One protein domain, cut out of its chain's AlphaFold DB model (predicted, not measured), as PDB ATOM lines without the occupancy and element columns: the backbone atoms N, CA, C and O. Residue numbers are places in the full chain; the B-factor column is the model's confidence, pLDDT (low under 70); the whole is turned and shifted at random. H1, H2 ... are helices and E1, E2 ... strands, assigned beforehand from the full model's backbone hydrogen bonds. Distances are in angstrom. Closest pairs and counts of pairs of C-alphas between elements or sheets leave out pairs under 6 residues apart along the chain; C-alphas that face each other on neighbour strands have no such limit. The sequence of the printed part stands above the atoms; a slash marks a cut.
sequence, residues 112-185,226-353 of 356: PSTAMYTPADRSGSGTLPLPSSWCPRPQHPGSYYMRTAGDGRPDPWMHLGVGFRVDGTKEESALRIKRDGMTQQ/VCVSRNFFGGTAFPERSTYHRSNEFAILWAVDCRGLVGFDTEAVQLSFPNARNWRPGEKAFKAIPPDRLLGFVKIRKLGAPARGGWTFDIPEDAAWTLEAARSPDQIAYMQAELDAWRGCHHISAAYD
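AT A GLANCE: This is residues 112 to 185 and 226 to 353 of the 356 residues of an uncharacterized protein of Massilia sp. Root418 (UniProt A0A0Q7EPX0). A strongly twisted sheet of five strands, E3, E5, E8, E9 and E10, curls like part of a barrel, with the long helix H4 over one face and the shorter H2 over part of the other. A small sheet of E4, E7 and E6 meets it where E4 comes close to the edge strand E3; helix H3 packs on E7, and the small hairpin E1 and E2 lies near the last residue of H4. The printed part has 202 residues with four named helices and ten named strands, in the order E1 E2 H1 E3 H2 E4 E5 E6 H3 E7 E8 E9 H4 E10; the three sheets are antiparallel. The class is mixed, helices and strands, with under half of the residues in named elements. The whole is compact, with a radius of gyration of the C-alphas of 16.0 A, and rounded, spanning 44 by 41 by 35 A.

IN THESE COORDINATES: The largest sheet runs E3, residues 162 to 166; E5, residues 250 to 257, 23.0 A long; E8, residues 294 to 304, 27.2 A; E9, residues 310 to 315, 16.9 A; and E10, residues 344 to 349, 16.2 A, whose C-alpha 349 is at (126.402, 176.300, 200.128). H4, residues 329 to 341, measures 18.3 A and begins with C-alpha 329 at (146.403, 185.919, 225.723). H2 holds residues 171 to 180, 14.3 A, and H1 residues 156 to 160. The small sheet has E4, residues 226 to 229, E7, residues 283 to 286, and E6, residues 262 to 264. H3 is residues 266 to 272. E1, residues 134 to 136, begins with C-alpha 134 at (128.633, 182.843, 210.003), and E2 is residues 144 to 146.

HOW THE PARTS SIT: In the largest sheet, E3 and E5 have N 163 and O 256 within hydrogen-bond range at 2.9 A. E5 and E8 have N 253 and O 298 at 2.9 A. The pairing is staggered: E8 pairs with E5 over residues 294 to 301 and with E9 over 301 to 304. E8 and E9 form a hairpin, with N 301 and O 314 at 2.8 A; E9 and E10 have N 348 and O 311 at 2.8 A. H4 is on this sheet at a height of 9.3 A, over E5, and runs only just slantwise to the strands, at 31 degrees to E5 on the local plane; its closest C-alpha pair with E5 is Ala 255 and Met 335, 7.5 A. H2 is on the opposite face at a height of 9.2 A, along E5 at 13 degrees on the local plane; the C-alphas of Ala 174 and Ile 252 are closest, 7.6 A. H1 only grazes the sheet and only just touches H4, with 3 pairs of C-alphas within 8 A, made by residues 330 to 334 of H4 alone; Leu 160 and Gln 331 have the closest C-alphas, 6.1 A. The closest C-alphas of E3 and E4 are those of Phe 164 and Ser 229, 5.0 A. E4 and E7 have N 228 and O 284 at 2.8 A; E7 and E6 have N 264 and O 285 at 2.8 A. H3 is on this small sheet, over none of its strands; its closest C-alpha pair with E7 is Thr 266 and Lys 284, 5.6 A. The hairpin E1 and E2 has N 145 and O 135 at 2.8 A, and the closest C-alphas of E1 and H4 are those of Pro 136 and Ala 341, 6.5 A. In H1, H2, H3 and H4 every O i to N i+4 pair is within hydrogen-bond range.

THE WHOLE: The two C-alphas farthest apart are those of Ser 125 and Glu 172, 44.9 A. Residues 186 to 225 are not printed, and C-alphas 185 and 226 are 8.2 A apart across this cut. The links E4 to E5 and E9 to H4 are long. The mean pLDDT of the printed part is 76.3, and 64 residues are under 70, among them 120 to 133, 234 to 248 and 273 to 282.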
ATOM      1  N   PRO A 112     137.441 204.414 212.007       93.19
ATOM      2  CA  PRO A 112     138.196 203.596 212.955       93.19
ATOM      3  C   PRO A 112     137.630 202.174 213.031       93.19
ATOM      4  O   PRO A 112     136.412 202.001 213.034       93.19
ATOM      5  N   SER A 113     138.480 201.152 213.149       90.75
ATOM      6  CA  SER A 113     138.033 199.748 213.188       90.75
ATOM      7  C   SER A 113     136.999 199.454 214.281       90.75
ATOM      8  O   SER A 113     136.072 198.679 214.055       90.75
ATOM      9  N   THR A 114     137.104 200.130 215.428       87.12
ATOM     10  CA  THR A 114     136.172 200.049 216.566       87.12
ATOM     11  C   THR A 114     134.874 200.835 216.371       87.12
ATOM     12  O   THR A 114     134.051 200.869 217.275       87.12
ATOM     13  N   ALA A 115     134.708 201.546 215.258       88.56
ATOM     14  CA  ALA A 115     133.486 202.273 214.914       88.56
ATOM     15  C   ALA A 115     132.751 201.639 213.721       88.56
ATOM     16  O   ALA A 115     131.690 202.120 213.330       88.56
ATOM     17  N   MET A 116     133.309 200.574 213.136       88.00
ATOM     18  CA  MET A 116     132.679 199.849 212.039       88.00
ATOM     19  C   MET A 116     131.495 199.026 212.557       88.00
ATOM     20  O   MET A 116     131.546 198.425 213.627       88.00
ATOM     21  N   TYR A 117     130.426 199.006 211.776       79.44
ATOM     22  CA  TYR A 117     129.148 198.375 212.051       79.44
ATOM     23  C   TYR A 117     129.280 196.872 212.298       79.44
ATOM     24  O   TYR A 117     129.894 196.162 211.508       79.44
ATOM     25  N   THR A 118     128.597 196.368 213.320       74.88
ATOM     26  CA  THR A 118     128.320 194.938 213.476       74.88
ATOM     27  C   THR A 118     126.803 194.754 213.533       74.88
ATOM     28  O   THR A 118     126.151 195.451 214.315       74.88
ATOM     29  N   PRO A 119     126.215 193.818 212.761       70.56
ATOM     30  CA  PRO A 119     124.779 193.556 212.810       70.56
ATOM     31  C   PRO A 119     124.278 193.281 214.235       70.56
ATOM     32  O   PRO A 119     124.801 192.409 214.938       70.56
ATOM     33  N   ALA A 120     123.258 194.036 214.657       62.59
ATOM     34  CA  ALA A 120     122.716 193.986 216.012       62.59
ATOM     35  C   ALA A 120     121.763 192.800 216.242       62.59
ATOM     36  O   ALA A 120     121.705 192.281 217.355       62.59
ATOM     37  N   ASP A 121     121.049 192.334 215.213       58.31
ATOM     38  CA  ASP A 121     120.002 191.322 215.339       58.31
ATOM     39  C   ASP A 121     120.084 190.206 214.282       58.31
ATOM     40  O   ASP A 121     120.790 190.286 213.277       58.31
ATOM     41  N   ARG A 122     119.353 189.109 214.543       51.62
ATOM     42  CA  ARG A 122     119.259 187.948 213.639       51.62
ATOM     43  C   ARG A 122     118.360 188.185 212.422       51.62
ATOM     44  O   ARG A 122     118.362 187.362 211.510       51.62
ATOM     45  N   SER A 123     117.568 189.254 212.430       39.53
ATOM     46  CA  SER A 123     116.395 189.431 211.580       39.53
ATOM     47  C   SER A 123     116.505 190.648 210.672       39.53
ATOM     48  O   SER A 123     115.732 191.595 210.760       39.53
ATOM     49  N   GLY A 124     117.341 190.528 209.648       38.09
ATOM     50  CA  GLY A 124     116.967 191.117 208.372       38.09
ATOM     51  C   GLY A 124     115.757 190.355 207.828       38.09
ATOM     52  O   GLY A 124     115.920 189.337 207.159       38.09
ATOM     53  N   SER A 125     114.536 190.787 208.149       35.69
ATOM     54  CA  SER A 125     113.314 190.272 207.529       35.69
ATOM     55  C   SER A 125     113.415 190.448 206.005       35.69
ATOM     56  O   SER A 125     113.140 191.520 205.474       35.69
ATOM     57  N   GLY A 126     113.863 189.401 205.305       43.81
ATOM     58  CA  GLY A 126     114.000 189.366 203.845       43.81
ATOM     59  C   GLY A 126     115.412 189.579 203.277       43.81
ATOM     60  O   GLY A 126     115.559 189.567 202.052       43.81
ATOM     61  N   THR A 127     116.449 189.727 204.107       53.00
ATOM     62  CA  THR A 127     117.850 189.876 203.671       53.00
ATOM     63  C   THR A 127     118.709 188.717 204.189       53.00
ATOM     64  O   THR A 127     118.811 188.494 205.389       53.00
ATOM     65  N   LEU A 128     119.326 187.951 203.280       56.53
ATOM     66  CA  LEU A 128     120.240 186.852 203.626       56.53
ATOM     67  C   LEU A 128     121.416 187.370 204.490       56.53
ATOM     68  O   LEU A 128     122.005 188.394 204.165       56.53
ATOM     69  N   PRO A 129     121.810 186.720 205.585       59.28
ATOM     70  CA  PRO A 129     122.920 187.206 206.415       59.28
ATOM     71  C   PRO A 129     124.256 187.267 205.640       59.28
ATOM     72  O   PRO A 129     124.481 186.482 204.716       59.28
ATOM     73  N   LEU A 130     125.139 188.208 206.006       65.75
ATOM     74  CA  LEU A 130     126.457 188.367 205.371       65.75
ATOM     75  C   LEU A 130     127.349 187.152 205.688       65.75
ATOM     76  O   LEU A 130     127.362 186.711 206.841       65.75
ATOM     77  N   PRO A 131     128.147 186.614 204.747       65.12
ATOM     78  CA  PRO A 131     128.878 185.380 204.991       65.12
ATOM     79  C   PRO A 131     129.951 185.466 206.079       65.12
ATOM     80  O   PRO A 131     130.172 184.504 206.805       65.12
ATOM     81  N   SER A 132     130.537 186.646 206.266       68.19
ATOM     82  CA  SER A 132     131.438 186.962 207.379       68.19
ATOM     83  C   SER A 132     130.809 186.907 208.752       68.19
ATOM     84  O   SER A 132     131.492 187.122 209.743       68.19
ATOM     85  N   SER A 133     129.494 186.731 208.826       69.25
ATOM     86  CA  SER A 133     128.742 186.683 210.068       69.25
ATOM     87  C   SER A 133     128.509 185.245 210.524       69.25
ATOM     88  O   SER A 133     127.991 185.046 211.620       69.25
ATOM     89  N   TRP A 134     128.868 184.249 209.705       74.12
ATOM     90  CA  TRP A 134     128.633 182.843 210.003       74.12
ATOM     91  C   TRP A 134     129.706 182.237 210.893       74.12
ATOM     92  O   TRP A 134     130.903 182.448 210.717       74.12
ATOM     93  N   CYS A 135     129.248 181.395 211.810       77.38
ATOM     94  CA  CYS A 135     130.071 180.482 212.581       77.38
ATOM     95  C   CYS A 135     129.431 179.083 212.551       77.38
ATOM     96  O   CYS A 135     128.197 178.981 212.562       77.38
ATOM     97  N   PRO A 136     130.217 177.997 212.532       76.12
ATOM     98  CA  PRO A 136     129.700 176.641 212.614       76.12
ATOM     99  C   PRO A 136     129.042 176.429 213.972       76.12
ATOM    100  O   PRO A 136     129.464 176.987 214.988       76.12
ATOM    101  N   ARG A 137     127.986 175.615 214.005       74.25
ATOM    102  CA  ARG A 137     127.396 175.123 215.251       74.25
ATOM    103  C   ARG A 137     128.126 173.841 215.648       74.25
ATOM    104  O   ARG A 137     127.896 172.824 214.999       74.25
ATOM    105  N   PRO A 138     128.919 173.827 216.736       66.06
ATOM    106  CA  PRO A 138     129.690 172.636 217.111       66.06
ATOM    107  C   PRO A 138     128.817 171.394 217.342       66.06
ATOM    108  O   PRO A 138     129.235 170.271 217.098       66.06
ATOM    109  N   GLN A 139     127.575 171.600 217.785       71.19
ATOM    110  CA  GLN A 139     126.612 170.538 218.089       71.19
ATOM    111  C   GLN A 139     125.864 170.011 216.849       71.19
ATOM    112  O   GLN A 139     125.175 168.999 216.938       71.19
ATOM    113  N   HIS A 140     125.969 170.691 215.702       69.50
ATOM    114  CA  HIS A 140     125.225 170.367 214.482       69.50
ATOM    115  C   HIS A 140     126.124 170.530 213.245       69.50
ATOM    116  O   HIS A 140     126.115 171.599 212.625       69.50
ATOM    117  N   PRO A 141     126.889 169.487 212.866       66.56
ATOM    118  CA  PRO A 141     127.733 169.510 211.672       66.56
ATOM    119  C   PRO A 141     126.956 169.953 210.423       66.56
ATOM    120  O   PRO A 141     125.831 169.508 210.193       66.56
ATOM    121  N   GLY A 142     127.537 170.857 209.628       64.50
ATOM    122  CA  GLY A 142     126.889 171.433 208.441       64.50
ATOM    123  C   GLY A 142     125.828 172.503 208.730       64.50
ATOM    124  O   GLY A 142     125.198 173.007 207.799       64.50
ATOM    125  N   SER A 143     125.624 172.875 209.997       71.00
ATOM    126  CA  SER A 143     124.767 173.989 210.397       71.00
ATOM    127  C   SER A 143     125.595 175.180 210.863       71.00
ATOM    128  O   SER A 143     126.585 175.033 211.581       71.00
ATOM    129  N   TYR A 144     125.135 176.376 210.509       75.50
ATOM    130  CA  TYR A 144     125.793 177.631 210.847       75.50
ATOM    131  C   TYR A 144     124.845 178.526 211.653       75.50
ATOM    132  O   TYR A 144     123.616 178.387 211.624       75.50
ATOM    133  N   TYR A 145     125.411 179.436 212.434       72.50
ATOM    134  CA  TYR A 145     124.679 180.496 213.114       72.50
ATOM    135  C   TYR A 145     125.315 181.845 212.830       72.50
ATOM    136  O   TYR A 145     126.512 181.926 212.566       72.50
ATOM    137  N   MET A 146     124.502 182.894 212.893       73.25
ATOM    138  CA  MET A 146     124.992 184.253 212.749       73.25
ATOM    139  C   MET A 146     125.479 184.787 214.099       73.25
ATOM    140  O   MET A 146     124.717 184.760 215.071       73.25
ATOM    141  N   ARG A 147     126.718 185.285 214.144       71.31
ATOM    142  CA  ARG A 147     127.261 186.055 215.267       71.31
ATOM    143  C   ARG A 147     126.862 187.524 215.120       71.31
ATOM    144  O   ARG A 147     127.249 188.182 214.149       71.31
ATOM    145  N   THR A 148     126.096 188.024 216.081       67.88
ATOM    146  CA  THR A 148     125.518 189.380 216.116       67.88
ATOM    147  C   THR A 148     125.909 190.073 217.409       67.88
ATOM    148  O   THR A 148     126.022 189.392 218.420       67.88
ATOM    149  N   ALA A 149     125.997 191.403 217.423       62.00
ATOM    150  CA  ALA A 149     126.289 192.152 218.650       62.00
ATOM    151  C   ALA A 149     125.232 191.939 219.762       62.00
ATOM    152  O   ALA A 149     125.530 192.089 220.943       62.00
ATOM    153  N   GLY A 150     123.995 191.572 219.400       55.50
ATOM    154  CA  GLY A 150     122.889 191.337 220.334       55.50
ATOM    155  C   GLY A 150     122.797 189.930 220.938       55.50
ATOM    156  O   GLY A 150     121.827 189.650 221.637       55.50
ATOM    157  N   ASP A 151     123.750 189.023 220.695       60.81
ATOM    158  CA  ASP A 151     123.709 187.659 221.256       60.81
ATOM    159  C   ASP A 151     124.163 187.574 222.731       60.81
ATOM    160  O   ASP A 151     124.295 186.479 223.286       60.81
ATOM    161  N   GLY A 152     124.380 188.730 223.371       54.16
ATOM    162  CA  GLY A 152     124.858 188.848 224.748       54.16
ATOM    163  C   GLY A 152     126.327 188.466 224.917       54.16
ATOM    164  O   GLY A 152     126.811 188.418 226.049       54.16
ATOM    165  N   ARG A 153     127.041 188.181 223.821       60.03
ATOM    166  CA  ARG A 153     128.478 187.920 223.825       60.03
ATOM    167  C   ARG A 153     129.213 189.176 223.365       60.03
ATOM    168  O   ARG A 153     128.733 189.885 222.482       60.03
ATOM    169  N   PRO A 154     130.385 189.462 223.942       62.81
ATOM    170  CA  PRO A 154     131.197 190.561 223.460       62.81
ATOM    171  C   PRO A 154     131.619 190.309 222.006       62.81
ATOM    172  O   PRO A 154     132.086 189.214 221.686       62.81
ATOM    173  N   ASP A 155     131.450 191.306 221.133       75.69
ATOM    174  CA  ASP A 155     131.872 191.218 219.733       75.69
ATOM    175  C   ASP A 155     133.411 191.138 219.665       75.69
ATOM    176  O   ASP A 155     134.087 192.117 220.014       75.69
ATOM    177  N   PRO A 156     133.992 190.001 219.224       78.25
ATOM    178  CA  PRO A 156     135.441 189.828 219.185       78.25
ATOM    179  C   PRO A 156     136.138 190.864 218.307       78.25
ATOM    180  O   PRO A 156     137.259 191.265 218.619       78.25
ATOM    181  N   TRP A 157     135.477 191.348 217.252       84.62
ATOM    182  CA  TRP A 157     136.027 192.409 216.417       84.62
ATOM    183  C   TRP A 157     136.208 193.696 217.220       84.62
ATOM    184  O   TRP A 157     137.291 194.268 217.271       84.62
ATOM    185  N   MET A 158     135.156 194.126 217.912       82.19
ATOM    186  CA  MET A 158     135.156 195.382 218.660       82.19
ATOM    187  C   MET A 158     136.074 195.337 219.882       82.19
ATOM    188  O   MET A 158     136.613 196.365 220.281       82.19
ATOM    189  N   HIS A 159     136.223 194.172 220.515       82.56
ATOM    190  CA  HIS A 159     136.951 194.048 221.782       82.56
ATOM    191  C   HIS A 159     138.381 193.541 221.622       82.56
ATOM    192  O   HIS A 159     139.290 194.043 222.279       82.56
ATOM    193  N   LEU A 160     138.596 192.558 220.747       89.06
ATOM    194  CA  LEU A 160     139.912 191.962 220.515       89.06
ATOM    195  C   LEU A 160     140.590 192.534 219.265       89.06
ATOM    196  O   LEU A 160     141.806 192.392 219.122       89.06
ATOM    197  N   GLY A 161     139.821 193.162 218.365       90.00
ATOM    198  CA  GLY A 161     140.299 193.670 217.078       90.00
ATOM    199  C   GLY A 161     140.786 192.590 216.128       90.00
ATOM    200  O   GLY A 161     141.521 192.905 215.201       90.00
ATOM    201  N   VAL A 162     140.436 191.328 216.372       90.88
ATOM    202  CA  VAL A 162     140.908 190.215 215.550       90.88
ATOM    203  C   VAL A 162     140.064 190.130 214.290       90.88
ATOM    204  O   VAL A 162     138.841 190.018 214.359       90.88
ATOM    205  N   GLY A 163     140.739 190.151 213.147       90.94
ATOM    206  CA  GLY A 163     140.162 189.876 211.843       90.94
ATOM    207  C   GLY A 163     140.857 188.717 211.143       90.94
ATOM    208  O   GLY A 163     141.955 188.317 211.529       90.94
ATOM    209  N   PHE A 164     140.231 188.200 210.091       89.56
ATOM    210  CA  PHE A 164     140.721 187.065 209.322       89.56
ATOM    211  C   PHE A 164     140.740 187.361 207.822       89.56
ATOM    212  O   PHE A 164     139.823 187.983 207.288       89.56
ATOM    213  N   ARG A 165     141.778 186.895 207.124       88.00
ATOM    214  CA  ARG A 165     141.906 187.028 205.666       88.00
ATOM    215  C   ARG A 165     142.627 185.823 205.089       88.00
ATOM    216  O   ARG A 165     143.658 185.412 205.613       88.00
ATOM    217  N   VAL A 166     142.131 185.294 203.976       83.06
ATOM    218  CA  VAL A 166     142.875 184.297 203.201       83.06
ATOM    219  C   VAL A 166     143.757 185.017 202.187       83.06
ATOM    220  O   VAL A 166     143.262 185.748 201.335       83.06
ATOM    221  N   ASP A 167     145.073 184.834 202.285       81.50
ATOM    222  CA  ASP A 167     146.037 185.465 201.381       81.50
ATOM    223  C   ASP A 167     147.264 184.570 201.184       81.50
ATOM    224  O   ASP A 167     147.979 184.220 202.127       81.50
ATOM    225  N   GLY A 168     147.508 184.215 199.923       76.19
ATOM    226  CA  GLY A 168     148.590 183.331 199.521       76.19
ATOM    227  C   GLY A 168     148.213 181.847 199.517       76.19
ATOM    228  O   GLY A 168     147.459 181.347 200.347       76.19
ATOM    229  N   THR A 169     148.787 181.134 198.554       76.31
ATOM    230  CA  THR A 169     148.693 179.670 198.400       76.31
ATOM    231  C   THR A 169     150.072 179.004 198.386       76.31
ATOM    232  O   THR A 169     150.194 177.792 198.236       76.31
ATOM    233  N   LYS A 170     151.133 179.808 198.534       74.69
ATOM    234  CA  LYS A 170     152.533 179.392 198.463       74.69
ATOM    235  C   LYS A 170     153.328 179.984 199.618       74.69
ATOM    236  O   LYS A 170     152.948 181.013 200.182       74.69
ATOM    237  N   GLU A 171     154.440 179.345 199.945       78.00
ATOM    238  CA  GLU A 171     155.321 179.765 201.033       78.00
ATOM    239  C   GLU A 171     155.926 181.152 200.787       78.00
ATOM    240  O   GLU A 171     155.975 181.973 201.700       78.00
ATOM    241  N   GLU A 172     156.271 181.481 199.539       81.12
ATOM    242  CA  GLU A 172     156.819 182.791 199.179       81.12
ATOM    243  C   GLU A 172     155.816 183.921 199.440       81.12
ATOM    244  O   GLU A 172     156.199 185.012 199.871       81.12
ATOM    245  N   SER A 173     154.519 183.661 199.234       80.06
ATOM    246  CA  SER A 173     153.467 184.622 199.569       80.06
ATOM    247  C   SER A 173     153.418 184.886 201.068       80.06
ATOM    248  O   SER A 173     153.281 186.042 201.462       80.06
ATOM    249  N   ALA A 174     153.583 183.852 201.898       84.81
ATOM    250  CA  ALA A 174     153.622 184.026 203.344       84.81
ATOM    251  C   ALA A 174     154.855 184.796 203.805       84.81
ATOM    252  O   ALA A 174     154.727 185.711 204.611       84.81
ATOM    253  N   LEU A 175     156.034 184.479 203.265       88.94
ATOM    254  CA  LEU A 175     157.265 185.210 203.571       88.94
ATOM    255  C   LEU A 175     157.141 186.696 203.211       88.94
ATOM    256  O   LEU A 175     157.533 187.554 204.000       88.94
ATOM    257  N   ARG A 176     156.539 187.008 202.057       89.62
ATOM    258  CA  ARG A 176     156.246 188.388 201.648       89.62
ATOM    259  C   ARG A 176     155.295 189.077 202.622       89.62
ATOM    260  O   ARG A 176     155.585 190.192 203.032       89.62
ATOM    261  N   ILE A 177     154.199 188.425 203.022       91.12
ATOM    262  CA  ILE A 177     153.231 189.011 203.966       91.12
ATOM    263  C   ILE A 177     153.888 189.278 205.320       91.12
ATOM    264  O   ILE A 177     153.725 190.362 205.863       91.12
ATOM    265  N   LYS A 178     154.695 188.351 205.840       92.19
ATOM    266  CA  LYS A 178     155.425 188.565 207.098       92.19
ATOM    267  C   LYS A 178     156.395 189.740 207.041       92.19
ATOM    268  O   LYS A 178     156.599 190.403 208.049       92.19
ATOM    269  N   ARG A 179     157.028 189.967 205.887       92.31
ATOM    270  CA  ARG A 179     158.016 191.035 205.708       92.31
ATOM    271  C   ARG A 179     157.363 192.398 205.482       92.31
ATOM    272  O   ARG A 179     157.760 193.367 206.118       92.31
ATOM    273  N   ASP A 180     156.384 192.459 204.583       91.75
ATOM    274  CA  ASP A 180     155.851 193.716 204.040       91.75
ATOM    275  C   ASP A 180     154.430 194.031 204.536       91.75
ATOM    276  O   ASP A 180     153.932 195.140 204.355       91.75
ATOM    277  N   GLY A 181     153.770 193.063 205.170       92.12
ATOM    278  CA  GLY A 181     152.366 193.133 205.542       92.12
ATOM    279  C   GLY A 181     151.450 192.757 204.380       92.12
ATOM    280  O   GLY A 181     151.859 192.211 203.348       92.12
ATOM    281  N   MET A 182     150.164 193.043 204.555       91.31
ATOM    282  CA  MET A 182     149.158 192.894 203.510       91.31
ATOM    283  C   MET A 182     148.920 194.243 202.845       91.31
ATOM    284  O   MET A 182     148.659 195.242 203.517       91.31
ATOM    285  N   THR A 183     148.952 194.259 201.519       89.31
ATOM    286  CA  THR A 183     148.719 195.449 200.700       89.31
ATOM    287  C   THR A 183     147.662 195.159 199.644       89.31
ATOM    288  O   THR A 183     147.388 194.003 199.316       89.31
ATOM    289  N   GLN A 184     147.100 196.224 199.085       85.56
ATOM    290  CA  GLN A 184     146.190 196.163 197.941       85.56
ATOM    291  C   GLN A 184     146.884 195.465 196.762       85.56
ATOM    292  O   GLN A 184     148.053 195.745 196.473       85.56
ATOM    293  N   GLN A 185     146.184 194.559 196.079       79.56
ATOM    294  CA  GLN A 185     146.746 193.854 194.922       79.56
ATOM    295  C   GLN A 185     146.908 194.781 193.705       79.56
ATOM    296  O   GLN A 185     147.787 194.541 192.882       79.56
ATOM    297  N   VAL A 226     142.659 195.908 201.270       88.75
ATOM    298  CA  VAL A 226     142.825 194.691 202.062       88.75
ATOM    299  C   VAL A 226     141.525 194.447 202.812       88.75
ATOM    300  O   VAL A 226     141.254 195.083 203.829       88.75
ATOM    301  N   CYS A 227     140.702 193.551 202.284       86.50
ATOM    302  CA  CYS A 227     139.462 193.139 202.924       86.50
ATOM    303  C   CYS A 227     139.738 192.080 204.003       86.50
ATOM    304  O   CYS A 227     140.495 191.128 203.782       86.50
ATOM    305  N   VAL A 228     139.177 192.303 205.189       88.56
ATOM    306  CA  VAL A 228     139.355 191.487 206.388       88.56
ATOM    307  C   VAL A 228     137.980 191.132 206.937       88.56
ATOM    308  O   VAL A 228     137.151 192.004 207.193       88.56
ATOM    309  N   SER A 229     137.741 189.844 207.141       85.38
ATOM    310  CA  SER A 229     136.529 189.329 207.764       85.38
ATOM    311  C   SER A 229     136.593 189.445 209.282       85.38
ATOM    312  O   SER A 229     137.637 189.226 209.894       85.38
ATOM    313  N   ARG A 230     135.449 189.720 209.909       82.25
ATOM    314  CA  ARG A 230     135.307 189.718 211.373       82.25
ATOM    315  C   ARG A 230     135.192 188.321 211.991       82.25
ATOM    316  O   ARG A 230     135.422 188.169 213.182       82.25
ATOM    317  N   ASN A 231     134.840 187.309 211.198       78.62
ATOM    318  CA  ASN A 231     134.868 185.901 211.608       78.62
ATOM    319  C   ASN A 231     135.847 185.110 210.737       78.62
ATOM    320  O   ASN A 231     136.269 185.581 209.680       78.62
ATOM    321  N   PHE A 232     136.175 183.895 211.183       77.50
ATOM    322  CA  PHE A 232     137.217 183.028 210.621       77.50
ATOM    323  C   PHE A 232     137.175 182.872 209.089       77.50
ATOM    324  O   PHE A 232     138.217 182.754 208.452       77.50
ATOM    325  N   PHE A 233     135.983 182.948 208.486       72.25
ATOM    326  CA  PHE A 233     135.803 183.083 207.043       72.25
ATOM    327  C   PHE A 233     134.871 184.253 206.714       72.25
ATOM    328  O   PHE A 233     133.890 184.480 207.420       72.25
ATOM    329  N   GLY A 234     135.156 184.973 205.628       65.25
ATOM    330  CA  GLY A 234     134.293 186.023 205.081       65.25
ATOM    331  C   GLY A 234     134.304 186.072 203.558       65.25
ATOM    332  O   GLY A 234     134.740 185.114 202.915       65.25
ATOM    333  N   GLY A 235     133.788 187.191 203.026       55.12
ATOM    334  CA  GLY A 235     133.842 187.679 201.630       55.12
ATOM    335  C   GLY A 235     134.838 187.029 200.686       55.12
ATOM    336  O   GLY A 235     134.553 186.635 199.558       55.12
ATOM    337  N   THR A 236     136.065 187.022 201.161       52.94
ATOM    338  CA  THR A 236     137.266 186.906 200.356       52.94
ATOM    339  C   THR A 236     138.026 185.639 200.701       52.94
ATOM    340  O   THR A 236     139.116 185.400 200.184       52.94
ATOM    341  N   ALA A 237     137.415 184.778 201.523       50.84
ATOM    342  CA  ALA A 237     138.025 183.579 202.073       50.84
ATOM    343  C   ALA A 237     138.518 182.591 201.015       50.84
ATOM    344  O   ALA A 237     139.336 181.735 201.331       50.84
ATOM    345  N   PHE A 238     138.081 182.686 199.761       52.50
ATOM    346  CA  PHE A 238     138.553 181.776 198.735       52.50
ATOM    347  C   PHE A 238     138.683 182.484 197.385       52.50
ATOM    348  O   PHE A 238     137.662 182.826 196.791       52.50
ATOM    349  N   PRO A 239     139.912 182.670 196.854       43.44
ATOM    350  CA  PRO A 239     140.081 183.219 195.515       43.44
ATOM    351  C   PRO A 239     139.366 182.315 194.502       43.44
ATOM    352  O   PRO A 239     139.425 181.095 194.631       43.44
ATOM    353  N   GLU A 240     138.631 182.961 193.598       48.59
ATOM    354  CA  GLU A 240     137.962 182.513 192.366       48.59
ATOM    355  C   GLU A 240     137.521 181.042 192.218       48.59
ATOM    356  O   GLU A 240     138.281 180.090 192.371       48.59
ATOM    357  N   ARG A 241     136.284 180.824 191.750       46.38
ATOM    358  CA  ARG A 241     135.808 179.479 191.360       46.38
ATOM    359  C   ARG A 241     136.659 178.841 190.244       46.38
ATOM    360  O   ARG A 241     136.720 177.618 190.160       46.38
ATOM    361  N   SER A 242     137.314 179.653 189.410       42.84
ATOM    362  CA  SER A 242     138.112 179.241 188.245       42.84
ATOM    363  C   SER A 242     139.480 178.641 188.588       42.84
ATOM    364  O   SER A 242     140.098 178.032 187.718       42.84
ATOM    365  N   THR A 243     139.967 178.751 189.831       43.03
ATOM    366  CA  THR A 243     141.312 178.265 190.191       43.03
ATOM    367  C   THR A 243     141.396 176.744 190.423       43.03
ATOM    368  O   THR A 243     142.451 176.261 190.821       43.03
ATOM    369  N   TYR A 244     140.336 175.952 190.179       47.66
ATOM    370  CA  TYR A 244     140.245 174.591 190.738       47.66
ATOM    371  C   TYR A 244     139.970 173.475 189.734       47.66
ATOM    372  O   TYR A 244     138.828 173.178 189.402       47.66
ATOM    373  N   HIS A 245     141.039 172.753 189.384       42.78
ATOM    374  CA  HIS A 245     140.966 171.370 188.890       42.78
ATOM    375  C   HIS A 245     142.007 170.428 189.523       42.78
ATOM    376  O   HIS A 245     142.164 169.298 189.065       42.78
ATOM    377  N   ARG A 246     142.722 170.843 190.580       48.56
ATOM    378  CA  ARG A 246     143.674 169.969 191.285       48.56
ATOM    379  C   ARG A 246     143.361 169.950 192.779       48.56
ATOM    380  O   ARG A 246     143.458 170.965 193.459       48.56
ATOM    381  N   SER A 247     142.909 168.797 193.260       50.25
ATOM    382  CA  SER A 247     142.699 168.510 194.678       50.25
ATOM    383  C   SER A 247     144.028 168.609 195.448       50.25
ATOM    384  O   SER A 247     145.067 168.222 194.919       50.25
ATOM    385  N   ASN A 248     143.979 169.099 196.695       56.28
ATOM    386  CA  ASN A 248     145.083 169.224 197.674       56.28
ATOM    387  C   ASN A 248     145.947 170.501 197.661       56.28
ATOM    388  O   ASN A 248     146.999 170.518 198.301       56.28
ATOM    389  N   GLU A 249     145.522 171.591 197.022       72.25
ATOM    390  CA  GLU A 249     146.195 172.881 197.228       72.25
ATOM    391  C   GLU A 249     145.818 173.511 198.582       72.25
ATOM    392  O   GLU A 249     144.671 173.434 199.038       72.25
ATOM    393  N   PHE A 250     146.801 174.144 199.228       79.19
ATOM    394  CA  PHE A 250     146.604 174.874 200.477       79.19
ATOM    395  C   PHE A 250     146.416 176.369 200.213       79.19
ATOM    396  O   PHE A 250     147.095 176.956 199.372       79.19
ATOM    397  N   ALA A 251     145.538 176.991 200.988       82.19
ATOM    398  CA  ALA A 251     145.475 178.435 201.156       82.19
ATOM    399  C   ALA A 251     145.950 178.805 202.566       82.19
ATOM    400  O   ALA A 251     145.953 177.968 203.474       82.19
ATOM    401  N   ILE A 252     146.383 180.048 202.747       87.31
ATOM    402  CA  ILE A 252     146.881 180.538 204.030       87.31
ATOM    403  C   ILE A 252     145.853 181.498 204.612       87.31
ATOM    404  O   ILE A 252     145.599 182.562 204.049       87.31
ATOM    405  N   LEU A 253     145.261 181.102 205.736       89.88
ATOM    406  CA  LEU A 253     144.369 181.940 206.522       89.88
ATOM    407  C   LEU A 253     145.184 182.685 207.571       89.88
ATOM    408  O   LEU A 253     145.806 182.068 208.432       89.88
ATOM    409  N   TRP A 254     145.145 184.004 207.513       92.69
ATOM    410  CA  TRP A 254     145.793 184.901 208.454       92.69
ATOM    411  C   TRP A 254     144.797 185.414 209.483       92.69
ATOM    412  O   TRP A 254     143.669 185.750 209.129       92.69
ATOM    413  N   ALA A 255     145.253 185.538 210.726       93.62
ATOM    414  CA  ALA A 255     144.638 186.370 211.750       93.62
ATOM    415  C   ALA A 255     145.437 187.672 211.892       93.62
ATOM    416  O   ALA A 255     146.673 187.658 211.901       93.62
ATOM    417  N   VAL A 256     144.732 188.793 212.016       94.00
ATOM    418  CA  VAL A 256     145.318 190.139 212.057       94.00
ATOM    419  C   VAL A 256     144.704 190.988 213.167       94.00
ATOM    420  O   VAL A 256     143.542 190.803 213.519       94.00
ATOM    421  N   ASP A 257     145.485 191.919 213.713       94.19
ATOM    422  CA  ASP A 257     145.057 192.910 214.700       94.19
ATOM    423  C   ASP A 257     144.697 194.234 214.022       94.19
ATOM    424  O   ASP A 257     145.557 195.008 213.597       94.19
ATOM    425  N   CYS A 258     143.407 194.524 213.974       93.19
ATOM    426  CA  CYS A 258     142.857 195.730 213.379       93.19
ATOM    427  C   CYS A 258     142.773 196.913 214.361       93.19
ATOM    428  O   CYS A 258     142.293 197.983 213.976       93.19
ATOM    429  N   ARG A 259     143.191 196.782 215.632       91.06
ATOM    430  CA  ARG A 259     143.052 197.868 216.625       91.06
ATOM    431  C   ARG A 259     143.872 199.090 216.242       91.06
ATOM    432  O   ARG A 259     145.072 198.998 215.987       91.06
ATOM    433  N   GLY A 260     143.230 200.254 216.281       90.62
ATOM    434  CA  GLY A 260     143.857 201.527 215.921       90.62
ATOM    435  C   GLY A 260     144.074 201.712 214.417       90.62
ATOM    436  O   GLY A 260     144.612 202.741 214.020       90.62
ATOM    437  N   LEU A 261     143.652 200.756 213.580       93.81
ATOM    438  CA  LEU A 261     143.589 200.955 212.137       93.81
ATOM    439  C   LEU A 261     142.336 201.745 211.761       93.81
ATOM    440  O   LEU A 261     141.290 201.658 212.412       93.81
ATOM    441  N   VAL A 262     142.457 202.484 210.665       94.25
ATOM    442  CA  VAL A 262     141.362 203.197 210.014       94.25
ATOM    443  C   VAL A 262     141.111 202.528 208.670       94.25
ATOM    444  O   VAL A 262     142.049 202.174 207.952       94.25
ATOM    445  N   GLY A 263     139.845 202.313 208.350       92.94
ATOM    446  CA  GLY A 263     139.431 201.649 207.131       92.94
ATOM    447  C   GLY A 263     138.085 202.159 206.645       92.94
ATOM    448  O   GLY A 263     137.651 203.254 206.985       92.94
ATOM    449  N   PHE A 264     137.437 201.349 205.827       89.25
ATOM    450  CA  PHE A 264     136.142 201.617 205.240       89.25
ATOM    451  C   PHE A 264     135.209 200.455 205.564       89.25
ATOM    452  O   PHE A 264     135.561 199.280 205.403       89.25
ATOM    453  N   ASP A 265     134.022 200.793 206.051       86.69
ATOM    454  CA  ASP A 265     133.040 199.816 206.491       86.69
ATOM    455  C   ASP A 265     132.191 199.335 205.322       86.69
ATOM    456  O   ASP A 265     131.133 199.886 205.002       86.69
ATOM    457  N   THR A 266     132.684 198.299 204.658       80.06
ATOM    458  CA  THR A 266     132.017 197.817 203.463       80.06
ATOM    459  C   THR A 266     130.730 197.052 203.778       80.06
ATOM    460  O   THR A 266     129.791 197.125 202.985       80.06
ATOM    461  N   GLU A 267     130.624 196.408 204.947       78.31
ATOM    462  CA  GLU A 267     129.381 195.774 205.413       78.31
ATOM    463  C   GLU A 267     128.236 196.789 205.530       78.31
ATOM    464  O   GLU A 267     127.134 196.536 205.039       78.31
ATOM    465  N   ALA A 268     128.488 197.954 206.142       78.81
ATOM    466  CA  ALA A 268     127.474 198.999 206.282       78.81
ATOM    467  C   ALA A 268     126.979 199.501 204.916       78.81
ATOM    468  O   ALA A 268     125.774 199.632 204.690       78.81
ATOM    469  N   VAL A 269     127.903 199.725 203.978       77.88
ATOM    470  CA  VAL A 269     127.556 200.180 202.626       77.88
ATOM    471  C   VAL A 269     126.784 199.112 201.853       77.88
ATOM    472  O   VAL A 269     125.781 199.434 201.220       77.88
ATOM    473  N   GLN A 270     127.147 197.834 201.964       73.06
ATOM    474  CA  GLN A 270     126.402 196.750 201.311       73.06
ATOM    475  C   GLN A 270     124.966 196.639 201.781       73.06
ATOM    476  O   GLN A 270     124.056 196.458 200.971       73.06
ATOM    477  N   LEU A 271     124.759 196.732 203.094       71.44
ATOM    478  CA  LEU A 271     123.430 196.647 203.683       71.44
ATOM    479  C   LEU A 271     122.550 197.836 203.287       71.44
ATOM    480  O   LEU A 271     121.327 197.709 203.302       71.44
ATOM    481  N   SER A 272     123.152 198.957 202.875       71.19
ATOM    482  CA  SER A 272     122.423 200.107 202.340       71.19
ATOM    483  C   SER A 272     121.915 199.909 200.902       71.19
ATOM    484  O   SER A 272     121.032 200.649 200.466       71.19
ATOM    485  N   PHE A 273     122.416 198.913 200.152       67.44
ATOM    486  CA  PHE A 273     121.999 198.717 198.765       67.44
ATOM    487  C   PHE A 273     120.610 198.060 198.656       67.44
ATOM    488  O   PHE A 273     120.403 196.947 199.150       67.44
ATOM    489  N   PRO A 274     119.665 198.662 197.907       57.09
ATOM    490  CA  PRO A 274     118.290 198.164 197.800       57.09
ATOM    491  C   PRO A 274     118.171 196.788 197.115       57.09
ATOM    492  O   PRO A 274     117.190 196.083 197.333       57.09
ATOM    493  N   ASN A 275     119.179 196.370 196.336       55.72
ATOM    494  CA  ASN A 275     119.223 195.095 195.605       55.72
ATOM    495  C   ASN A 275     120.403 194.195 196.028       55.72
ATOM    496  O   ASN A 275     120.970 193.478 195.205       55.72
ATOM    497  N   ALA A 276     120.764 194.180 197.314       51.91
ATOM    498  CA  ALA A 276     121.857 193.366 197.869       51.91
ATOM    499  C   ALA A 276     121.648 191.829 197.786       51.91
ATOM    500  O   ALA A 276     122.244 191.066 198.544       51.91
ATOM    501  N   ARG A 277     120.730 191.314 196.955       47.47
ATOM    502  CA  ARG A 277     120.429 189.870 196.878       47.47
ATOM    503  C   ARG A 277     121.527 189.047 196.200       47.47
ATOM    504  O   ARG A 277     121.665 187.894 196.581       47.47
ATOM    505  N   ASN A 278     122.313 189.629 195.294       45.50
ATOM    506  CA  ASN A 278     123.264 188.858 194.481       45.50
ATOM    507  C   ASN A 278     124.707 188.904 195.007       45.50
ATOM    508  O   ASN A 278     125.559 188.173 194.517       45.50
ATOM    509  N   TRP A 279     125.004 189.765 195.988       50.50
ATOM    510  CA  TRP A 279     126.382 190.010 196.398       50.50
ATOM    511  C   TRP A 279     126.475 190.597 197.813       50.50
ATOM    512  O   TRP A 279     125.814 191.591 198.121       50.50
ATOM    513  N   ARG A 280     127.241 189.931 198.694       56.91
ATOM    514  CA  ARG A 280     127.283 190.198 200.147       56.91
ATOM    515  C   ARG A 280     128.654 189.958 200.819       56.91
ATOM    516  O   ARG A 280     128.672 189.295 201.850       56.91
ATOM    517  N   PRO A 281     129.821 190.381 200.299       55.50
ATOM    518  CA  PRO A 281     131.084 190.126 200.996       55.50
ATOM    519  C   PRO A 281     131.174 190.936 202.292       55.50
ATOM    520  O   PRO A 281     131.525 192.109 202.271       55.50
ATOM    521  N   GLY A 282     130.835 190.316 203.420       66.00
ATOM    522  CA  GLY A 282     130.762 191.014 204.698       66.00
ATOM    523  C   GLY A 282     132.134 191.342 205.304       66.00
ATOM    524  O   GLY A 282     132.559 190.762 206.286       66.00
ATOM    525  N   GLU A 283     132.915 192.224 204.712       80.50
ATOM    526  CA  GLU A 283     134.277 192.463 205.197       80.50
ATOM    527  C   GLU A 283     134.486 193.901 205.627       80.50
ATOM    528  O   GLU A 283     133.624 194.757 205.497       80.50
ATOM    529  N   LYS A 284     135.635 194.166 206.226       86.62
ATOM    530  CA  LYS A 284     136.105 195.513 206.508       86.62
ATOM    531  C   LYS A 284     137.282 195.772 205.588       86.62
ATOM    532  O   LYS A 284     138.148 194.910 205.448       86.62
ATOM    533  N   ALA A 285     137.306 196.917 204.921       88.75
ATOM    534  CA  ALA A 285     138.362 197.244 203.974       88.75
ATOM    535  C   ALA A 285     139.401 198.152 204.628       88.75
ATOM    536  O   ALA A 285     139.063 199.187 205.194       88.75
ATOM    537  N   PHE A 286     140.674 197.802 204.495       92.00
ATOM    538  CA  PHE A 286     141.792 198.606 204.975       92.00
ATOM    539  C   PHE A 286     142.731 198.958 203.834       92.00
ATOM    540  O   PHE A 286     142.863 198.214 202.862       92.00
ATOM    541  N   LYS A 287     143.443 200.077 203.982       91.44
ATOM    542  CA  LYS A 287     144.503 200.456 203.044       91.44
ATOM    543  C   LYS A 287     145.606 199.399 202.994       91.44
ATOM    544  O   LYS A 287     146.064 199.039 201.913       91.44
ATOM    545  N   ALA A 288     146.034 198.942 204.163       92.50
ATOM    546  CA  ALA A 288     147.048 197.920 204.360       92.50
ATOM    547  C   ALA A 288     146.914 197.344 205.775       92.50
ATOM    548  O   ALA A 288     146.379 198.011 206.664       92.50
ATOM    549  N   ILE A 289     147.454 196.145 205.984       94.25
ATOM    550  CA  ILE A 289     147.691 195.579 207.315       94.25
ATOM    551  C   ILE A 289     149.209 195.484 207.509       94.25
ATOM    552  O   ILE A 289     149.844 194.672 206.835       94.25
ATOM    553  N   PRO A 290     149.803 196.314 208.380       94.00
ATOM    554  CA  PRO A 290     151.239 196.291 208.643       94.00
ATOM    555  C   PRO A 290     151.753 194.939 209.188       94.00
ATOM    556  O   PRO A 290     150.989 194.216 209.832       94.00
ATOM    557  N   PRO A 291     153.043 194.600 208.991       93.81
ATOM    558  CA  PRO A 291     153.638 193.357 209.499       93.81
ATOM    559  C   PRO A 291     153.471 193.134 211.008       93.81
ATOM    560  O   PRO A 291     153.207 192.018 211.447       93.81
ATOM    561  N   ASP A 292     153.590 194.194 211.811       93.62
ATOM    562  CA  ASP A 292     153.460 194.157 213.275       93.62
ATOM    563  C   ASP A 292     152.025 193.880 213.747       93.62
ATOM    564  O   ASP A 292     151.795 193.626 214.929       93.62
ATOM    565  N   ARG A 293     151.057 193.901 212.824       94.75
ATOM    566  CA  ARG A 293     149.647 193.577 213.064       94.75
ATOM    567  C   ARG A 293     149.273 192.157 212.660       94.75
ATOM    568  O   ARG A 293     148.114 191.776 212.795       94.75
ATOM    569  N   LEU A 294     150.217 191.354 212.185       94.69
ATOM    570  CA  LEU A 294     149.985 189.936 211.931       94.69
ATOM    571  C   LEU A 294     150.009 189.169 213.259       94.69
ATOM    572  O   LEU A 294     150.988 189.230 213.995       94.69
ATOM    573  N   LEU A 295     148.939 188.431 213.563       94.88
ATOM    574  CA  LEU A 295     148.828 187.646 214.803       94.88
ATOM    575  C   LEU A 295     149.322 186.206 214.615       94.88
ATOM    576  O   LEU A 295     149.925 185.602 215.511       94.88
ATOM    577  N   GLY A 296     149.053 185.650 213.437       94.00
ATOM    578  CA  GLY A 296     149.425 184.298 213.055       94.00
ATOM    579  C   GLY A 296     148.712 183.852 211.788       94.00
ATOM    580  O   GLY A 296     147.849 184.552 211.260       94.00
ATOM    581  N   PHE A 297     149.060 182.666 211.306       93.62
ATOM    582  CA  PHE A 297     148.389 182.036 210.178       93.62
ATOM    583  C   PHE A 297     148.258 180.528 210.356       93.62
ATOM    584  O   PHE A 297     149.018 179.897 211.091       93.62
ATOM    585  N   VAL A 298     147.312 179.944 209.634       92.06
ATOM    586  CA  VAL A 298     147.115 178.501 209.521       92.06
ATOM    587  C   VAL A 298     146.927 178.133 208.052       92.06
ATOM    588  O   VAL A 298     146.416 178.919 207.251       92.06
ATOM    589  N   LYS A 299     147.378 176.938 207.670       88.94
ATOM    590  CA  LYS A 299     147.161 176.403 206.323       88.94
ATOM    591  C   LYS A 299     145.834 175.653 206.293       88.94
ATOM    592  O   LYS A 299     145.605 174.779 207.123       88.94
ATOM    593  N   ILE A 300     144.996 175.960 205.312       86.50
ATOM    594  CA  ILE A 300     143.709 175.298 205.080       86.50
ATOM    595  C   ILE A 300     143.743 174.598 203.722       86.50
ATOM    596  O   ILE A 300     144.314 175.129 202.768       86.50
ATOM    597  N   ARG A 301     143.161 173.403 203.612       84.00
ATOM    598  CA  ARG A 301     143.054 172.684 202.337       84.00
ATOM    599  C   ARG A 301     141.802 173.133 201.615       84.00
ATOM    600  O   ARG A 301     140.717 173.116 202.193       84.00
ATOM    601  N   LYS A 302     141.920 173.474 200.336       75.12
ATOM    602  CA  LYS A 302     140.739 173.728 199.512       75.12
ATOM    603  C   LYS A 302     140.368 172.469 198.740       75.12
ATOM    604  O   LYS A 302     141.208 171.861 198.081       75.12
ATOM    605  N   LEU A 303     139.098 172.086 198.823       74.38
ATOM    606  CA  LEU A 303     138.578 170.856 198.220       74.38
ATOM    607  C   LEU A 303     137.769 171.117 196.937       74.38
ATOM    608  O   LEU A 303     137.298 170.175 196.305       74.38
ATOM    609  N   GLY A 304     137.654 172.383 196.523       65.94
ATOM    610  CA  GLY A 304     136.994 172.814 195.288       65.94
ATOM    611  C   GLY A 304     135.594 173.393 195.509       65.94
ATOM    612  O   GLY A 304     135.136 173.546 196.641       65.94
ATOM    613  N   ALA A 305     134.929 173.750 194.408       64.06
ATOM    614  CA  ALA A 305     133.569 174.282 194.403       64.06
ATOM    615  C   ALA A 305     132.578 173.232 193.854       64.06
ATOM    616  O   ALA A 305     132.861 172.602 192.831       64.06
ATOM    617  N   PRO A 306     131.411 173.031 194.487       61.34
ATOM    618  CA  PRO A 306     130.340 172.200 193.943       61.34
ATOM    619  C   PRO A 306     129.797 172.778 192.630       61.34
ATOM    620  O   PRO A 306     129.731 173.992 192.453       61.34
ATOM    621  N   ALA A 307     129.295 171.918 191.736       61.88
ATOM    622  CA  ALA A 307     128.757 172.329 190.429       61.88
ATOM    623  C   ALA A 307     127.592 173.343 190.497       61.88
ATOM    624  O   ALA A 307     127.287 173.998 189.506       61.88
ATOM    625  N   ARG A 308     126.927 173.471 191.653       59.97
ATOM    626  CA  ARG A 308     125.799 174.389 191.890       59.97
ATOM    627  C   ARG A 308     126.199 175.678 192.631       59.97
ATOM    628  O   ARG A 308     125.317 176.390 193.097       59.97
ATOM    629  N   GLY A 309     127.498 175.969 192.745       63.88
ATOM    630  CA  GLY A 309     128.030 177.079 193.544       63.88
ATOM    631  C   GLY A 309     128.329 176.680 194.993       63.88
ATOM    632  O   GLY A 309     128.004 175.568 195.420       63.88
ATOM    633  N   GLY A 310     128.957 177.583 195.746       67.81
ATOM    634  CA  GLY A 310     129.521 177.302 197.064       67.81
ATOM    635  C   GLY A 310     131.008 176.947 197.018       67.81
ATOM    636  O   GLY A 310     131.653 176.982 195.966       67.81
ATOM    637  N   TRP A 311     131.552 176.565 198.169       72.06
ATOM    638  CA  TRP A 311     132.945 176.139 198.312       72.06
ATOM    639  C   TRP A 311     133.106 175.105 199.426       72.06
ATOM    640  O   TRP A 311     132.374 175.103 200.414       72.06
ATOM    641  N   THR A 312     134.077 174.212 199.247       77.00
ATOM    642  CA  THR A 312     134.418 173.160 200.205       77.00
ATOM    643  C   THR A 312     135.881 173.298 200.614       77.00
ATOM    644  O   THR A 312     136.764 173.519 199.777       77.00
ATOM    645  N   PHE A 313     136.149 173.132 201.901       81.69
ATOM    646  CA  PHE A 313     137.486 173.202 202.477       81.69
ATOM    647  C   PHE A 313     137.625 172.215 203.632       81.69
ATOM    648  O   PHE A 313     136.633 171.727 204.170       81.69
ATOM    649  N   ASP A 314     138.868 171.930 203.995       85.94
ATOM    650  CA  ASP A 314     139.232 171.072 205.113       85.94
ATOM    651  C   ASP A 314     140.312 171.752 205.952       85.94
ATOM    652  O   ASP A 314     141.313 172.254 205.426       85.94
ATOM    653  N   ILE A 315     140.096 171.780 207.263       88.56
ATOM    654  CA  ILE A 315     141.104 172.178 208.240       88.56
ATOM    655  C   ILE A 315     141.563 170.906 208.954       88.56
ATOM    656  O   ILE A 315     140.788 170.355 209.741       88.56
ATOM    657  N   PRO A 316     142.802 170.442 208.702       87.00
ATOM    658  CA  PRO A 316     143.316 169.214 209.297       87.00
ATOM    659  C   PRO A 316     143.207 169.181 210.828       87.00
ATOM    660  O   PRO A 316     143.342 170.204 211.499       87.00
ATOM    661  N   GLU A 317     143.012 167.993 211.404       87.94
ATOM    662  CA  GLU A 317     142.946 167.804 212.864       87.94
ATOM    663  C   GLU A 317     144.258 168.132 213.591       87.94
ATOM    664  O   GLU A 317     144.261 168.373 214.794       87.94
ATOM    665  N   ASP A 318     145.378 168.191 212.886       89.88
ATOM    666  CA  ASP A 318     146.673 168.620 213.411       89.88
ATOM    667  C   ASP A 318     146.986 170.090 213.086       89.88
ATOM    668  O   ASP A 318     148.057 170.588 213.435       89.88
ATOM    669  N   ALA A 319     146.059 170.813 212.446       91.19
ATOM    670  CA  ALA A 319     146.244 172.221 212.141       91.19
ATOM    671  C   ALA A 319     146.446 173.026 213.431       91.19
ATOM    672  O   ALA A 319     145.699 172.907 214.409       91.19
ATOM    673  N   ALA A 320     147.466 173.874 213.402       93.62
ATOM    674  CA  ALA A 320     147.829 174.759 214.491       93.62
ATOM    675  C   ALA A 320     148.214 176.127 213.935       93.62
ATOM    676  O   ALA A 320     148.741 176.249 212.823       93.62
ATOM    677  N   TRP A 321     147.968 177.159 214.734       93.94
ATOM    678  CA  TRP A 321     148.424 178.500 214.414       93.94
ATOM    679  C   TRP A 321     149.952 178.552 214.396       93.94
ATOM    680  O   TRP A 321     150.615 178.260 215.389       93.94
ATOM    681  N   THR A 322     150.514 178.986 213.270       93.81
ATOM    682  CA  THR A 322     151.868 179.532 213.243       93.81
ATOM    683  C   THR A 322     151.784 180.977 213.682       93.81
ATOM    684  O   THR A 322     151.087 181.797 213.092       93.81
ATOM    685  N   LEU A 323     152.464 181.263 214.770       93.62
ATOM    686  CA  LEU A 323     152.123 182.331 215.676       93.62
ATOM    687  C   LEU A 323     153.206 183.437 215.589       93.62
ATOM    688  O   LEU A 323     154.374 183.156 215.831       93.62
ATOM    689  N   GLU A 324     152.829 184.693 215.308       89.94
ATOM    690  CA  GLU A 324     153.744 185.857 215.203       89.94
ATOM    691  C   GLU A 324     153.948 186.605 216.548       89.94
ATOM    692  O   GLU A 324     153.257 186.337 217.527       89.94
ATOM    693  N   ALA A 325     154.935 187.500 216.663       68.19
ATOM    694  CA  ALA A 325     155.472 187.924 217.968       68.19
ATOM    695  C   ALA A 325     154.553 188.805 218.855       68.19
ATOM    696  O   ALA A 325     154.710 188.784 220.075       68.19
ATOM    697  N   ALA A 326     153.603 189.565 218.298       68.44
ATOM    698  CA  ALA A 326     152.809 190.549 219.047       68.44
ATOM    699  C   ALA A 326     151.341 190.115 219.210       68.44
ATOM    700  O   ALA A 326     150.559 190.204 218.269       68.44
ATOM    701  N   ARG A 327     150.949 189.650 220.408       81.69
ATOM    702  CA  ARG A 327     149.558 189.248 220.704       81.69
ATOM    703  C   ARG A 327     149.252 189.136 222.194       81.69
ATOM    704  O   ARG A 327     150.120 188.794 222.995       81.69
ATOM    705  N   SER A 328     147.995 189.378 222.552       89.62
ATOM    706  CA  SER A 328     147.482 189.162 223.911       89.62
ATOM    707  C   SER A 328     147.007 187.715 224.133       89.62
ATOM    708  O   SER A 328     146.632 187.041 223.168       89.62
ATOM    709  N   PRO A 329     146.972 187.228 225.390       90.81
ATOM    710  CA  PRO A 329     146.403 185.919 225.723       90.81
ATOM    711  C   PRO A 329     144.961 185.737 225.230       90.81
ATOM    712  O   PRO A 329     144.629 184.680 224.697       90.81
ATOM    713  N   ASP A 330     144.135 186.781 225.322       90.69
ATOM    714  CA  ASP A 330     142.732 186.733 224.894       90.69
ATOM    715  C   ASP A 330     142.598 186.583 223.373       90.69
ATOM    716  O   ASP A 330     141.749 185.832 222.893       90.69
ATOM    717  N   GLN A 331     143.479 187.230 222.601       92.06
ATOM    718  CA  GLN A 331     143.539 187.046 221.148       92.06
ATOM    719  C   GLN A 331     143.946 185.613 220.783       92.06
ATOM    720  O   GLN A 331     143.328 185.021 219.902       92.06
ATOM    721  N   ILE A 332     144.930 185.028 221.481       91.94
ATOM    722  CA  ILE A 332     145.335 183.625 221.272       91.94
ATOM    723  C   ILE A 332     144.163 182.686 221.555       91.94
ATOM    724  O   ILE A 332     143.855 181.823 220.734       91.94
ATOM    725  N   ALA A 333     143.505 182.863 222.703       90.94
ATOM    726  CA  ALA A 333     142.384 182.029 223.113       90.94
ATOM    727  C   ALA A 333     141.229 182.109 222.107       90.94
ATOM    728  O   ALA A 333     140.681 181.079 221.714       90.94
ATOM    729  N   TYR A 334     140.900 183.315 221.635       89.69
ATOM    730  CA  TYR A 334     139.874 183.511 220.616       89.69
ATOM    731  C   TYR A 334     140.244 182.854 219.280       89.69
ATOM    732  O   TYR A 334     139.452 182.093 218.731       89.69
ATOM    733  N   MET A 335     141.460 183.090 218.780       91.56
ATOM    734  CA  MET A 335     141.948 182.478 217.542       91.56
ATOM    735  C   MET A 335     141.922 180.946 217.609       91.56
ATOM    736  O   MET A 335     141.553 180.291 216.634       91.56
ATOM    737  N   GLN A 336     142.312 180.366 218.747       91.69
ATOM    738  CA  GLN A 336     142.283 178.920 218.946       91.69
ATOM    739  C   GLN A 336     140.845 178.390 218.980       91.69
ATOM    740  O   GLN A 336     140.552 177.408 218.304       91.69
ATOM    741  N   ALA A 337     139.939 179.073 219.685       88.00
ATOM    742  CA  ALA A 337     138.530 178.696 219.740       88.00
ATOM    743  C   ALA A 337     137.858 178.732 218.357       88.00
ATOM    744  O   ALA A 337     137.067 177.844 218.041       88.00
ATOM    745  N   GLU A 338     138.181 179.724 217.520       87.88
ATOM    746  CA  GLU A 338     137.709 179.744 216.134       87.88
ATOM    747  C   GLU A 338     138.302 178.581 215.332       87.88
ATOM    748  O   GLU A 338     137.551 177.844 214.698       87.88
ATOM    749  N   LEU A 339     139.620 178.354 215.400       89.94
ATOM    750  CA  LEU A 339     140.253 177.235 214.693       89.94
ATOM    751  C   LEU A 339     139.592 175.901 215.057       89.94
ATOM    752  O   LEU A 339     139.232 175.142 214.162       89.94
ATOM    753  N   ASP A 340     139.376 175.647 216.347       88.19
ATOM    754  CA  ASP A 340     138.765 174.411 216.835       88.19
ATOM    755  C   ASP A 340     137.307 174.255 216.385       88.19
ATOM    756  O   ASP A 340     136.892 173.152 216.032       88.19
ATOM    757  N   ALA A 341     136.541 175.348 216.329       83.75
ATOM    758  CA  ALA A 341     135.164 175.325 215.841       83.75
ATOM    759  C   ALA A 341     135.070 174.992 214.340       83.75
ATOM    760  O   ALA A 341     134.080 174.399 213.905       83.75
ATOM    761  N   TRP A 342     136.088 175.366 213.561       85.62
ATOM    762  CA  TRP A 342     136.149 175.179 212.111       85.62
ATOM    763  C   TRP A 342     136.983 173.966 211.666       85.62
ATOM    764  O   TRP A 342     137.128 173.747 210.465       85.62
ATOM    765  N   ARG A 343     137.502 173.149 212.593       88.50
ATOM    766  CA  ARG A 343     138.210 171.899 212.262       88.50
ATOM    767  C   ARG A 343     137.353 170.961 211.409       88.50
ATOM    768  O   ARG A 343     136.127 170.923 211.532       88.50
ATOM    769  N   GLY A 344     138.030 170.177 210.577       86.00
ATOM    770  CA  GLY A 344     137.425 169.191 209.694       86.00
ATOM    771  C   GLY A 344     136.949 169.766 208.362       86.00
ATOM    772  O   GLY A 344     137.294 170.882 207.966       86.00
ATOM    773  N   CYS A 345     136.159 168.957 207.660       85.19
ATOM    774  CA  CYS A 345     135.664 169.261 206.326       85.19
ATOM    775  C   CYS A 345     134.326 170.005 206.394       85.19
ATOM    776  O   CYS A 345     133.364 169.528 206.999       85.19
ATOM    777  N   HIS A 346     134.258 171.148 205.718       80.69
ATOM    778  CA  HIS A 346     133.085 172.013 205.687       80.69
ATOM    779  C   HIS A 346     132.666 172.304 204.256       80.69
ATOM    780  O   HIS A 346     133.484 172.559 203.369       80.69
ATOM    781  N   HIS A 347     131.352 172.302 204.056       77.81
ATOM    782  CA  HIS A 347     130.714 172.685 202.810       77.81
ATOM    783  C   HIS A 347     129.893 173.951 203.030       77.81
ATOM    784  O   HIS A 347     128.944 173.965 203.824       77.81
ATOM    785  N   ILE A 348     130.254 175.004 202.306       73.88
ATOM    786  CA  ILE A 348     129.539 176.272 202.283       73.88
ATOM    787  C   ILE A 348     128.677 176.289 201.031       73.88
ATOM    788  O   ILE A 348     129.182 176.223 199.912       73.88
ATOM    789  N   SER A 349     127.361 176.323 201.230       67.00
ATOM    790  CA  SER A 349     126.402 176.300 200.128       67.00
ATOM    791  C   SER A 349     126.441 177.604 199.324       67.00
ATOM    792  O   SER A 349     126.865 178.646 199.821       67.00
ATOM    793  N   ALA A 350     125.919 177.566 198.095       66.31
ATOM    794  CA  ALA A 350     125.788 178.749 197.243       66.31
ATOM    795  C   ALA A 350     124.999 179.899 197.901       66.31
ATOM    796  O   ALA A 350     125.263 181.057 197.618       66.31
ATOM    797  N   ALA A 351     124.068 179.604 198.818       57.47
ATOM    798  CA  ALA A 351     123.303 180.627 199.540       57.47
ATOM    799  C   ALA A 351     124.167 181.487 200.483       57.47
ATOM    800  O   ALA A 351     123.721 182.536 200.949       57.47
ATOM    801  N   TYR A 352     125.382 181.024 200.775       55.59
ATOM    802  CA  TYR A 352     126.383 181.695 201.598       55.59
ATOM    803  C   TYR A 352     127.646 182.028 200.782       55.59
ATOM    804  O   TYR A 352     128.674 182.385 201.354       55.59
ATOM    805  N   ASP A 353     127.569 181.879 199.457       56.69
ATOM    806  CA  ASP A 353     128.621 182.199 198.499       56.69
ATOM    807  C   ASP A 353     128.449 183.637 197.980       56.69
ATOM    808  O   ASP A 353     127.351 184.192 197.958       56.69
TER     809      ASP A 353